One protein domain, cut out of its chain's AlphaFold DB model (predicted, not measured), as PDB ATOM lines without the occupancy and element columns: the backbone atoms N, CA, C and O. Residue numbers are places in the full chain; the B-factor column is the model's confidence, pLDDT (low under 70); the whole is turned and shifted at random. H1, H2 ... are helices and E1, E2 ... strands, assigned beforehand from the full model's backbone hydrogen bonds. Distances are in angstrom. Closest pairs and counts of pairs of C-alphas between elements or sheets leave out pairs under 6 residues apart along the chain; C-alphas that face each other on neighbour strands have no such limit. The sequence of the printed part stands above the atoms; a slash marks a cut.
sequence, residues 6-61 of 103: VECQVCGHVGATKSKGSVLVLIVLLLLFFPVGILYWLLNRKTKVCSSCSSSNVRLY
ATOM      1  N   VAL A   6     -48.007  -5.203 -39.137       89.38
ATOM      2  CA  VAL A   6     -48.488  -6.261 -38.251       89.38
ATOM      3  C   VAL A   6     -47.778  -6.177 -36.912       89.38
ATOM      4  O   VAL A   6     -46.653  -5.689 -36.824       89.38
ATOM      5  N   GLU A   7     -48.432  -6.700 -35.887       90.81
ATOM      6  CA  GLU A   7     -47.863  -6.904 -34.562       90.81
ATOM      7  C   GLU A   7     -47.642  -8.401 -34.336       90.81
ATOM      8  O   GLU A   7     -48.511  -9.228 -34.634       90.81
ATOM      9  N   CYS A   8     -46.463  -8.773 -33.838       91.69
ATOM     10  CA  CYS A   8     -46.168 -10.157 -33.493       91.69
ATOM     11  C   CYS A   8     -46.598 -10.488 -32.064       91.69
ATOM     12  O   CYS A   8     -46.113  -9.882 -31.117       91.69
ATOM     13  N   GLN A   9     -47.409 -11.536 -31.899       91.38
ATOM     14  CA  GLN A   9     -47.909 -11.961 -30.587       91.38
ATOM     15  C   GLN A   9     -46.835 -12.651 -29.721       91.38
ATOM     16  O   GLN A   9     -47.050 -12.854 -28.534       91.38
ATOM     17  N   VAL A  10     -45.696 -13.047 -30.311       91.94
ATOM     18  CA  VAL A  10     -44.612 -13.761 -29.606       91.94
ATOM     19  C   VAL A  10     -43.536 -12.808 -29.086       91.94
ATOM     20  O   VAL A  10     -43.078 -12.974 -27.964       91.94
ATOM     21  N   CYS A  11     -43.113 -11.825 -29.887       90.75
ATOM     22  CA  CYS A  11     -42.037 -10.896 -29.513       90.75
ATOM     23  C   CYS A  11     -42.482  -9.436 -29.344       90.75
ATOM     24  O   CYS A  11     -41.650  -8.596 -29.024       90.75
ATOM     25  N   GLY A  12     -43.749  -9.105 -29.620       87.19
ATOM     26  CA  GLY A  12     -44.266  -7.732 -29.545       87.19
ATOM     27  C   GLY A  12     -43.735  -6.782 -30.624       87.19
ATOM     28  O   GLY A  12     -44.063  -5.601 -30.622       87.19
ATOM     29  N   HIS A  13     -42.913  -7.259 -31.566       90.50
ATOM     30  CA  HIS A  13     -42.379  -6.410 -32.628       90.50
ATOM     31  C   HIS A  13     -43.495  -5.967 -33.586       90.50
ATOM     32  O   HIS A  13     -44.194  -6.807 -34.164       90.50
ATOM     33  N   VAL A  14     -43.612  -4.651 -33.781       88.75
ATOM     34  CA  VAL A  14     -44.527  -4.019 -34.736       88.75
ATOM     35  C   VAL A  14     -43.737  -3.602 -35.969       88.75
ATOM     36  O   VAL A  14     -42.764  -2.858 -35.869       88.75
ATOM     37  N   GLY A  15     -44.142  -4.079 -37.142       86.75
ATOM     38  CA  GLY A  15     -43.420  -3.779 -38.372       86.75
ATOM     39  C   GLY A  15     -43.962  -4.497 -39.600       86.75
ATOM     40  O   GLY A  15     -45.062  -5.052 -39.601       86.75
ATOM     41  N   ALA A  16     -43.180  -4.468 -40.676       84.75
ATOM     42  CA  ALA A  16     -43.518  -5.152 -41.917       84.75
ATOM     43  C   ALA A  16     -43.315  -6.674 -41.799       84.75
ATOM     44  O   ALA A  16     -42.367  -7.155 -41.177       84.75
ATOM     45  N   THR A  17     -44.177  -7.452 -42.457       82.94
ATOM     46  CA  THR A  17     -43.993  -8.906 -42.573       82.94
ATOM     47  C   THR A  17     -42.870  -9.250 -43.548       82.94
ATOM     48  O   THR A  17     -42.846  -8.722 -44.662       82.94
ATOM     49  N   LYS A  18     -42.027 -10.224 -43.203       83.56
ATOM     50  CA  LYS A  18     -41.069 -10.842 -44.130       83.56
ATOM     51  C   LYS A  18     -41.733 -12.047 -44.802       83.56
ATOM     52  O   LYS A  18     -42.357 -12.862 -44.125       83.56
ATOM     53  N   SER A  19     -41.637 -12.179 -46.123       76.94
ATOM     54  CA  SER A  19     -42.111 -13.385 -46.816       76.94
ATOM     55  C   SER A  19     -41.050 -14.481 -46.731       76.94
ATOM     56  O   SER A  19     -39.860 -14.234 -46.934       76.94
ATOM     57  N   LYS A  20     -41.466 -15.708 -46.407       66.88
ATOM     58  CA  LYS A  20     -40.561 -16.859 -46.346       66.88
ATOM     59  C   LYS A  20     -40.729 -17.667 -47.632       66.88
ATOM     60  O   LYS A  20     -41.760 -18.290 -47.857       66.88
ATOM     61  N   GLY A  21     -39.741 -17.615 -48.523       68.81
ATOM     62  CA  GLY A  21     -39.684 -18.522 -49.668       68.81
ATOM     63  C   GLY A  21     -38.624 -18.143 -50.694       68.81
ATOM     64  O   GLY A  21     -38.617 -17.012 -51.175       68.81
ATOM     65  N   SER A  22     -37.801 -19.113 -51.091       75.69
ATOM     66  CA  SER A  22     -36.789 -18.935 -52.134       75.69
ATOM     67  C   SER A  22     -37.454 -18.806 -53.504       75.69
ATOM     68  O   SER A  22     -38.164 -19.707 -53.951       75.69
ATOM     69  N   VAL A  23     -37.276 -17.656 -54.153       79.75
ATOM     70  CA  VAL A  23     -37.759 -17.410 -55.524       79.75
ATOM     71  C   VAL A  23     -36.973 -18.259 -56.532       79.75
ATOM     72  O   VAL A  23     -37.523 -18.693 -57.537       79.75
ATOM     73  N   LEU A  24     -35.721 -18.583 -56.206       81.38
ATOM     74  CA  LEU A  24     -34.798 -19.330 -57.058       81.38
ATOM     75  C   LEU A  24     -35.290 -20.756 -57.348       81.38
ATOM     76  O   LEU A  24     -35.280 -21.192 -58.493       81.38
ATOM     77  N   VAL A  25     -35.814 -21.452 -56.332       81.06
ATOM     78  CA  VAL A  25     -36.362 -22.815 -56.488       81.06
ATOM     79  C   VAL A  25     -37.548 -22.832 -57.456       81.06
ATOM     80  O   VAL A  25     -37.683 -23.752 -58.256       81.06
ATOM     81  N   LEU A  26     -38.389 -21.796 -57.412       79.69
ATOM     82  CA  LEU A  26     -39.549 -21.683 -58.292       79.69
ATOM     83  C   LEU A  26     -39.131 -21.445 -59.751       79.69
ATOM     84  O   LEU A  26     -39.715 -22.043 -60.646       79.69
ATOM     85  N   ILE A  27     -38.091 -20.636 -59.979       85.50
ATOM     86  CA  ILE A  27     -37.531 -20.375 -61.317       85.50
ATOM     87  C   ILE A  27     -36.941 -21.653 -61.926       85.50
ATOM     88  O   ILE A  27     -37.229 -21.972 -63.075       85.50
ATOM     89  N   VAL A  28     -36.159 -22.413 -61.154       88.44
ATOM     90  CA  VAL A  28     -35.534 -23.656 -61.636       88.44
ATOM     91  C   VAL A  28     -36.586 -24.708 -62.007       88.44
ATOM     92  O   VAL A  28     -36.481 -25.323 -63.066       88.44
ATOM     93  N   LEU A  29     -37.631 -24.881 -61.187       83.12
ATOM     94  CA  LEU A  29     -38.717 -25.824 -61.486       83.12
ATOM     95  C   LEU A  29     -39.470 -25.459 -62.772       83.12
ATOM     96  O   LEU A  29     -39.864 -26.341 -63.530       83.12
ATOM     97  N   LEU A  30     -39.669 -24.161 -63.009       82.44
ATOM     98  CA  LEU A  30     -40.395 -23.650 -64.169       82.44
ATOM     99  C   LEU A  30     -39.593 -23.843 -65.467       82.44
ATOM    100  O   LEU A  30     -40.183 -24.154 -66.498       82.44
ATOM    101  N   LEU A  31     -38.260 -23.736 -65.402       85.25
ATOM    102  CA  LEU A  31     -37.371 -23.968 -66.546       85.25
ATOM    103  C   LEU A  31     -37.203 -25.453 -66.908       85.25
ATOM    104  O   LEU A  31     -37.115 -25.769 -68.089       85.25
ATOM    105  N   LEU A  32     -37.163 -26.362 -65.925       86.56
ATOM    106  CA  LEU A  32     -36.975 -27.802 -66.176       86.56
ATOM    107  C   LEU A  32     -38.283 -28.555 -66.455       86.56
ATOM    108  O   LEU A  32     -38.296 -29.481 -67.259       86.56
ATOM    109  N   PHE A  33     -39.381 -28.178 -65.799       85.19
ATOM    110  CA  PHE A  33     -40.673 -28.849 -65.925       85.19
ATOM    111  C   PHE A  33     -41.808 -27.828 -65.845       85.19
ATOM    112  O   PHE A  33     -42.519 -27.759 -64.845       85.19
ATOM    113  N   PHE A  34     -42.011 -27.056 -66.914       82.44
ATOM    114  CA  PHE A  34     -43.043 -26.014 -67.016       82.44
ATOM    115  C   PHE A  34     -44.416 -26.392 -66.403       82.44
ATOM    116  O   PHE A  34     -44.898 -25.634 -65.556       82.44
ATOM    117  N   PRO A  35     -45.032 -27.562 -66.702       84.38
ATOM    118  CA  PRO A  35     -46.310 -27.930 -66.082       84.38
ATOM    119  C   PRO A  35     -46.206 -28.200 -64.568       84.38
ATOM    120  O   PRO A  35     -47.098 -27.820 -63.810       84.38
ATOM    121  N   VAL A  36     -45.103 -28.790 -64.099       84.56
ATOM    122  CA  VAL A  36     -44.860 -29.064 -62.668       84.56
ATOM    123  C   VAL A  36     -44.537 -27.772 -61.912       84.56
ATOM    124  O   VAL A  36     -45.010 -27.571 -60.794       84.56
ATOM    125  N   GLY A  37     -43.783 -26.860 -62.529       84.25
ATOM    126  CA  GLY A  37     -43.467 -25.540 -61.989       84.25
ATOM    127  C   GLY A  37     -44.704 -24.665 -61.805       84.25
ATOM    128  O   GLY A  37     -44.851 -24.039 -60.755       84.25
ATOM    129  N   ILE A  38     -45.632 -24.674 -62.772       84.50
ATOM    130  CA  ILE A  38     -46.918 -23.970 -62.652       84.50
ATOM    131  C   ILE A  38     -47.756 -24.561 -61.515       84.50
ATOM    132  O   ILE A  38     -48.265 -23.810 -60.679       84.50
ATOM    133  N   LEU A  39     -47.862 -25.891 -61.434       85.31
ATOM    134  CA  LEU A  39     -48.620 -26.554 -60.370       85.31
ATOM    135  C   LEU A  39     -48.038 -26.242 -58.981       85.31
ATOM    136  O   LEU A  39     -48.774 -25.907 -58.053       85.31
ATOM    137  N   TYR A  40     -46.711 -26.274 -58.848       84.12
ATOM    138  CA  TYR A  40     -46.020 -25.892 -57.618       84.12
ATOM    139  C   TYR A  40     -46.274 -24.425 -57.244       84.12
ATOM    140  O   TYR A  40     -46.521 -24.120 -56.077       84.12
ATOM    141  N   TRP A  41     -46.254 -23.507 -58.213       83.44
ATOM    142  CA  TRP A  41     -46.500 -22.087 -57.963       83.44
ATOM    143  C   TRP A  41     -47.927 -21.808 -57.476       83.44
ATOM    144  O   TRP A  41     -48.104 -21.026 -56.541       83.44
ATOM    145  N   LEU A  42     -48.929 -22.488 -58.044       83.94
ATOM    146  CA  LEU A  42     -50.333 -22.347 -57.642       83.94
ATOM    147  C   LEU A  42     -50.597 -22.845 -56.215       83.94
ATOM    148  O   LEU A  42     -51.404 -22.260 -55.488       83.94
ATOM    149  N   LEU A  43     -49.907 -23.905 -55.793       81.50
ATOM    150  CA  LEU A  43     -50.070 -24.484 -54.457       81.50
ATOM    151  C   LEU A  43     -49.219 -23.771 -53.394       81.50
ATOM    152  O   LEU A  43     -49.589 -23.734 -52.219       81.50
ATOM    153  N   ASN A  44     -48.107 -23.151 -53.785       78.81
ATOM    154  CA  ASN A  44     -47.172 -22.515 -52.865       78.81
ATOM    155  C   ASN A  44     -47.570 -21.067 -52.525       78.81
ATOM    156  O   ASN A  44     -46.948 -20.092 -52.963       78.81
ATOM    157  N   ARG A  45     -48.611 -20.911 -51.700       73.19
ATOM    158  CA  ARG A  45     -48.977 -19.607 -51.126       73.19
ATOM    159  C   ARG A  45     -47.895 -19.170 -50.130       73.19
ATOM    160  O   ARG A  45     -47.753 -19.755 -49.060       73.19
ATOM    161  N   LYS A  46     -47.133 -18.124 -50.474       75.19
ATOM    162  CA  LYS A  46     -46.077 -17.554 -49.615       75.19
ATOM    163  C   LYS A  46     -46.657 -17.175 -48.248       75.19
ATOM    164  O   LYS A  46     -47.534 -16.315 -48.157       75.19
ATOM    165  N   THR A  47     -46.125 -17.765 -47.185       77.56
ATOM    166  CA  THR A  47     -46.477 -17.393 -45.815       77.56
ATOM    167  C   THR A  47     -45.712 -16.138 -45.397       77.56
ATOM    168  O   THR A  47     -44.529 -15.948 -45.708       77.56
ATOM    169  N   LYS A  48     -46.419 -15.235 -44.719       82.62
ATOM    170  CA  LYS A  48     -45.859 -14.020 -44.125       82.62
ATOM    171  C   LYS A  48     -45.500 -14.325 -42.674       82.62
ATOM    172  O   LYS A  48     -46.325 -14.869 -41.948       82.62
ATOM    173  N   VAL A  49     -44.282 -13.987 -42.271       88.50
ATOM    174  CA  VAL A  49     -43.775 -14.196 -40.907       88.50
ATOM    175  C   VAL A  49     -43.285 -12.879 -40.312       88.50
ATOM    176  O   VAL A  49     -43.037 -11.908 -41.036       88.50
ATOM    177  N   CYS A  50     -43.142 -12.836 -38.989       88.00
ATOM    178  CA  CYS A  50     -42.522 -11.716 -38.291       88.00
ATOM    179  C   CYS A  50     -41.087 -11.488 -38.799       88.00
ATOM    180  O   CYS A  50     -40.313 -12.435 -38.943       88.00
ATOM    181  N   SER A  51     -40.723 -10.230 -39.045       86.94
ATOM    182  CA  SER A  51     -39.381  -9.810 -39.472       86.94
ATOM    183  C   SER A  51     -38.296 -10.048 -38.417       86.94
ATOM    184  O   SER A  51     -37.153 -10.293 -38.789       86.94
ATOM    185  N   SER A  52     -38.653  -9.991 -37.130       88.56
ATOM    186  CA  SER A  52     -37.710 -10.062 -36.008       88.56
ATOM    187  C   SER A  52     -37.484 -11.499 -35.519       88.56
ATOM    188  O   SER A  52     -36.354 -11.976 -35.494       88.56
ATOM    189  N   CYS A  53     -38.556 -12.240 -35.211       88.44
ATOM    190  CA  CYS A  53     -38.458 -13.583 -34.616       88.44
ATOM    191  C   CYS A  53     -38.869 -14.732 -35.553       88.44
ATOM    192  O   CYS A  53     -38.868 -15.889 -35.147       88.44
ATOM    193  N   SER A  54     -39.259 -14.442 -36.802       86.19
ATOM    194  CA  SER A  54     -39.760 -15.436 -37.772       86.19
ATOM    195  C   SER A  54     -41.007 -16.232 -37.346       86.19
ATOM    196  O   SER A  54     -41.357 -17.204 -38.018       86.19
ATOM    197  N   SER A  55     -41.709 -15.819 -36.284       88.62
ATOM    198  CA  SER A  55     -42.991 -16.413 -35.888       88.62
ATOM    199  C   SER A  55     -44.080 -16.124 -36.928       88.62
ATOM    200  O   SER A  55     -44.162 -15.020 -37.470       88.62
ATOM    201  N   SER A  56     -44.935 -17.111 -37.197       89.19
ATOM    202  CA  SER A  56     -46.141 -16.962 -38.024       89.19
ATOM    203  C   SER A  56     -47.312 -16.337 -37.259       89.19
ATOM    204  O   SER A  56     -48.304 -15.947 -37.871       89.19
ATOM    205  N   ASN A  57     -47.207 -16.217 -35.931       90.06
ATOM    206  CA  ASN A  57     -48.250 -15.647 -35.089       90.06
ATOM    207  C   ASN A  57     -48.153 -14.110 -35.083       90.06
ATOM    208  O   ASN A  57     -47.587 -13.488 -34.178       90.06
ATOM    209  N   VAL A  58     -48.645 -13.507 -36.166       90.00
ATOM    210  CA  VAL A  58     -48.742 -12.057 -36.359       90.00
ATOM    211  C   VAL A  58     -50.198 -11.667 -36.602       90.00
ATOM    212  O   VAL A  58     -50.913 -12.344 -37.342       90.00
ATOM    213  N   ARG A  59     -50.652 -10.573 -35.988       89.31
ATOM    214  CA  ARG A  59     -51.986 -10.001 -36.212       89.31
ATOM    215  C   ARG A  59     -51.868  -8.664 -36.931       89.31
ATOM    216  O   ARG A  59     -50.856  -7.977 -36.825       89.31
ATOM    217  N   LEU A  60     -52.904  -8.296 -37.683       86.25
ATOM    218  CA  LEU A  60     -52.986  -6.967 -38.290       86.25
ATOM    219  C   LEU A  60     -52.914  -5.915 -37.185       86.25
ATOM    220  O   LEU A  60     -53.698  -5.989 -36.237       86.25
ATOM    221  N   TYR A  61     -52.000  -4.952 -37.328       84.75
ATOM    222  CA  TYR A  61     -51.917  -3.828 -36.409       84.75
ATOM    223  C   TYR A  61     -53.193  -3.000 -36.565       84.75
ATOM    224  O   TYR A  61     -53.347  -2.220 -37.507       84.75
TER     225      TYR A  61
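Overview. This is residues 6 to 61 of the 103 residues of an uncharacterized protein of Acinetobacter sp. WCHAc060033 (UniProt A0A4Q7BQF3). A small four-stranded sheet, curled like part of a barrel, makes one end of a rod, and a helical hairpin, H1 and H2, makes the other. The two ends are joined by two tight links, residues 21 to 22 between E2 and H1 and residues 44 to 46 between H2 and E3, and neither helix is on the sheet. The printed part has 56 residues, with two named helices and four named strands in the order E1 E2 H1 H2 E3 E4; the sheet runs E3 E2 E1 E4, antiparallel throughout. The class is mixed, helices and strands; the whole is loose, with a radius of gyration of the C-alphas of 14.7 A and spans of 42 by 16 by 13 A.

Arrangement. E1, residues 6 to 8, and E2, residues 14 to 20, form an antiparallel hairpin, with N 6 and O 15 at 3.0 A. E4, residues 58 to 60, is antiparallel to E1, with N 7 and O 59 at 2.9 A. E3, residues 47 to 50, is antiparallel to E2, with N 18 and O 49 at 2.9 A. The pairing is staggered: E2 pairs with E1 over residues 14 to 15 and with E3 over 17 to 20. H1, residues 23 to 32, and H2, residues 34 to 43, touch, closest at the C-alphas of Leu 30 and Gly 37, 4.2 A. They run opposite ways at a shallow tilt of 34 degrees, only just short of steep. In both, every O i to N i+4 pair is within hydrogen-bond range.

Along the chain. E1 begins at C-alpha 6 (-48.488, -6.261, -38.251). E2 is 17.8 A long, H1 14.9 A, H2 14.5 A and E3 10.2 A. H1 ends at C-alpha 32 (-36.975, -27.802, -66.176), and E4 ends at C-alpha 60 (-52.986, -6.967, -38.290).

Size, cuts and confidence. The C-alphas farthest apart, those of Gly 12 and Leu 32, are 42.4 A apart. The printed part has no cut and no long link. Residues 31 to 36, of which 34 to 36 belong to H2, stand free. Residues 20 to 21 have pLDDT under 70.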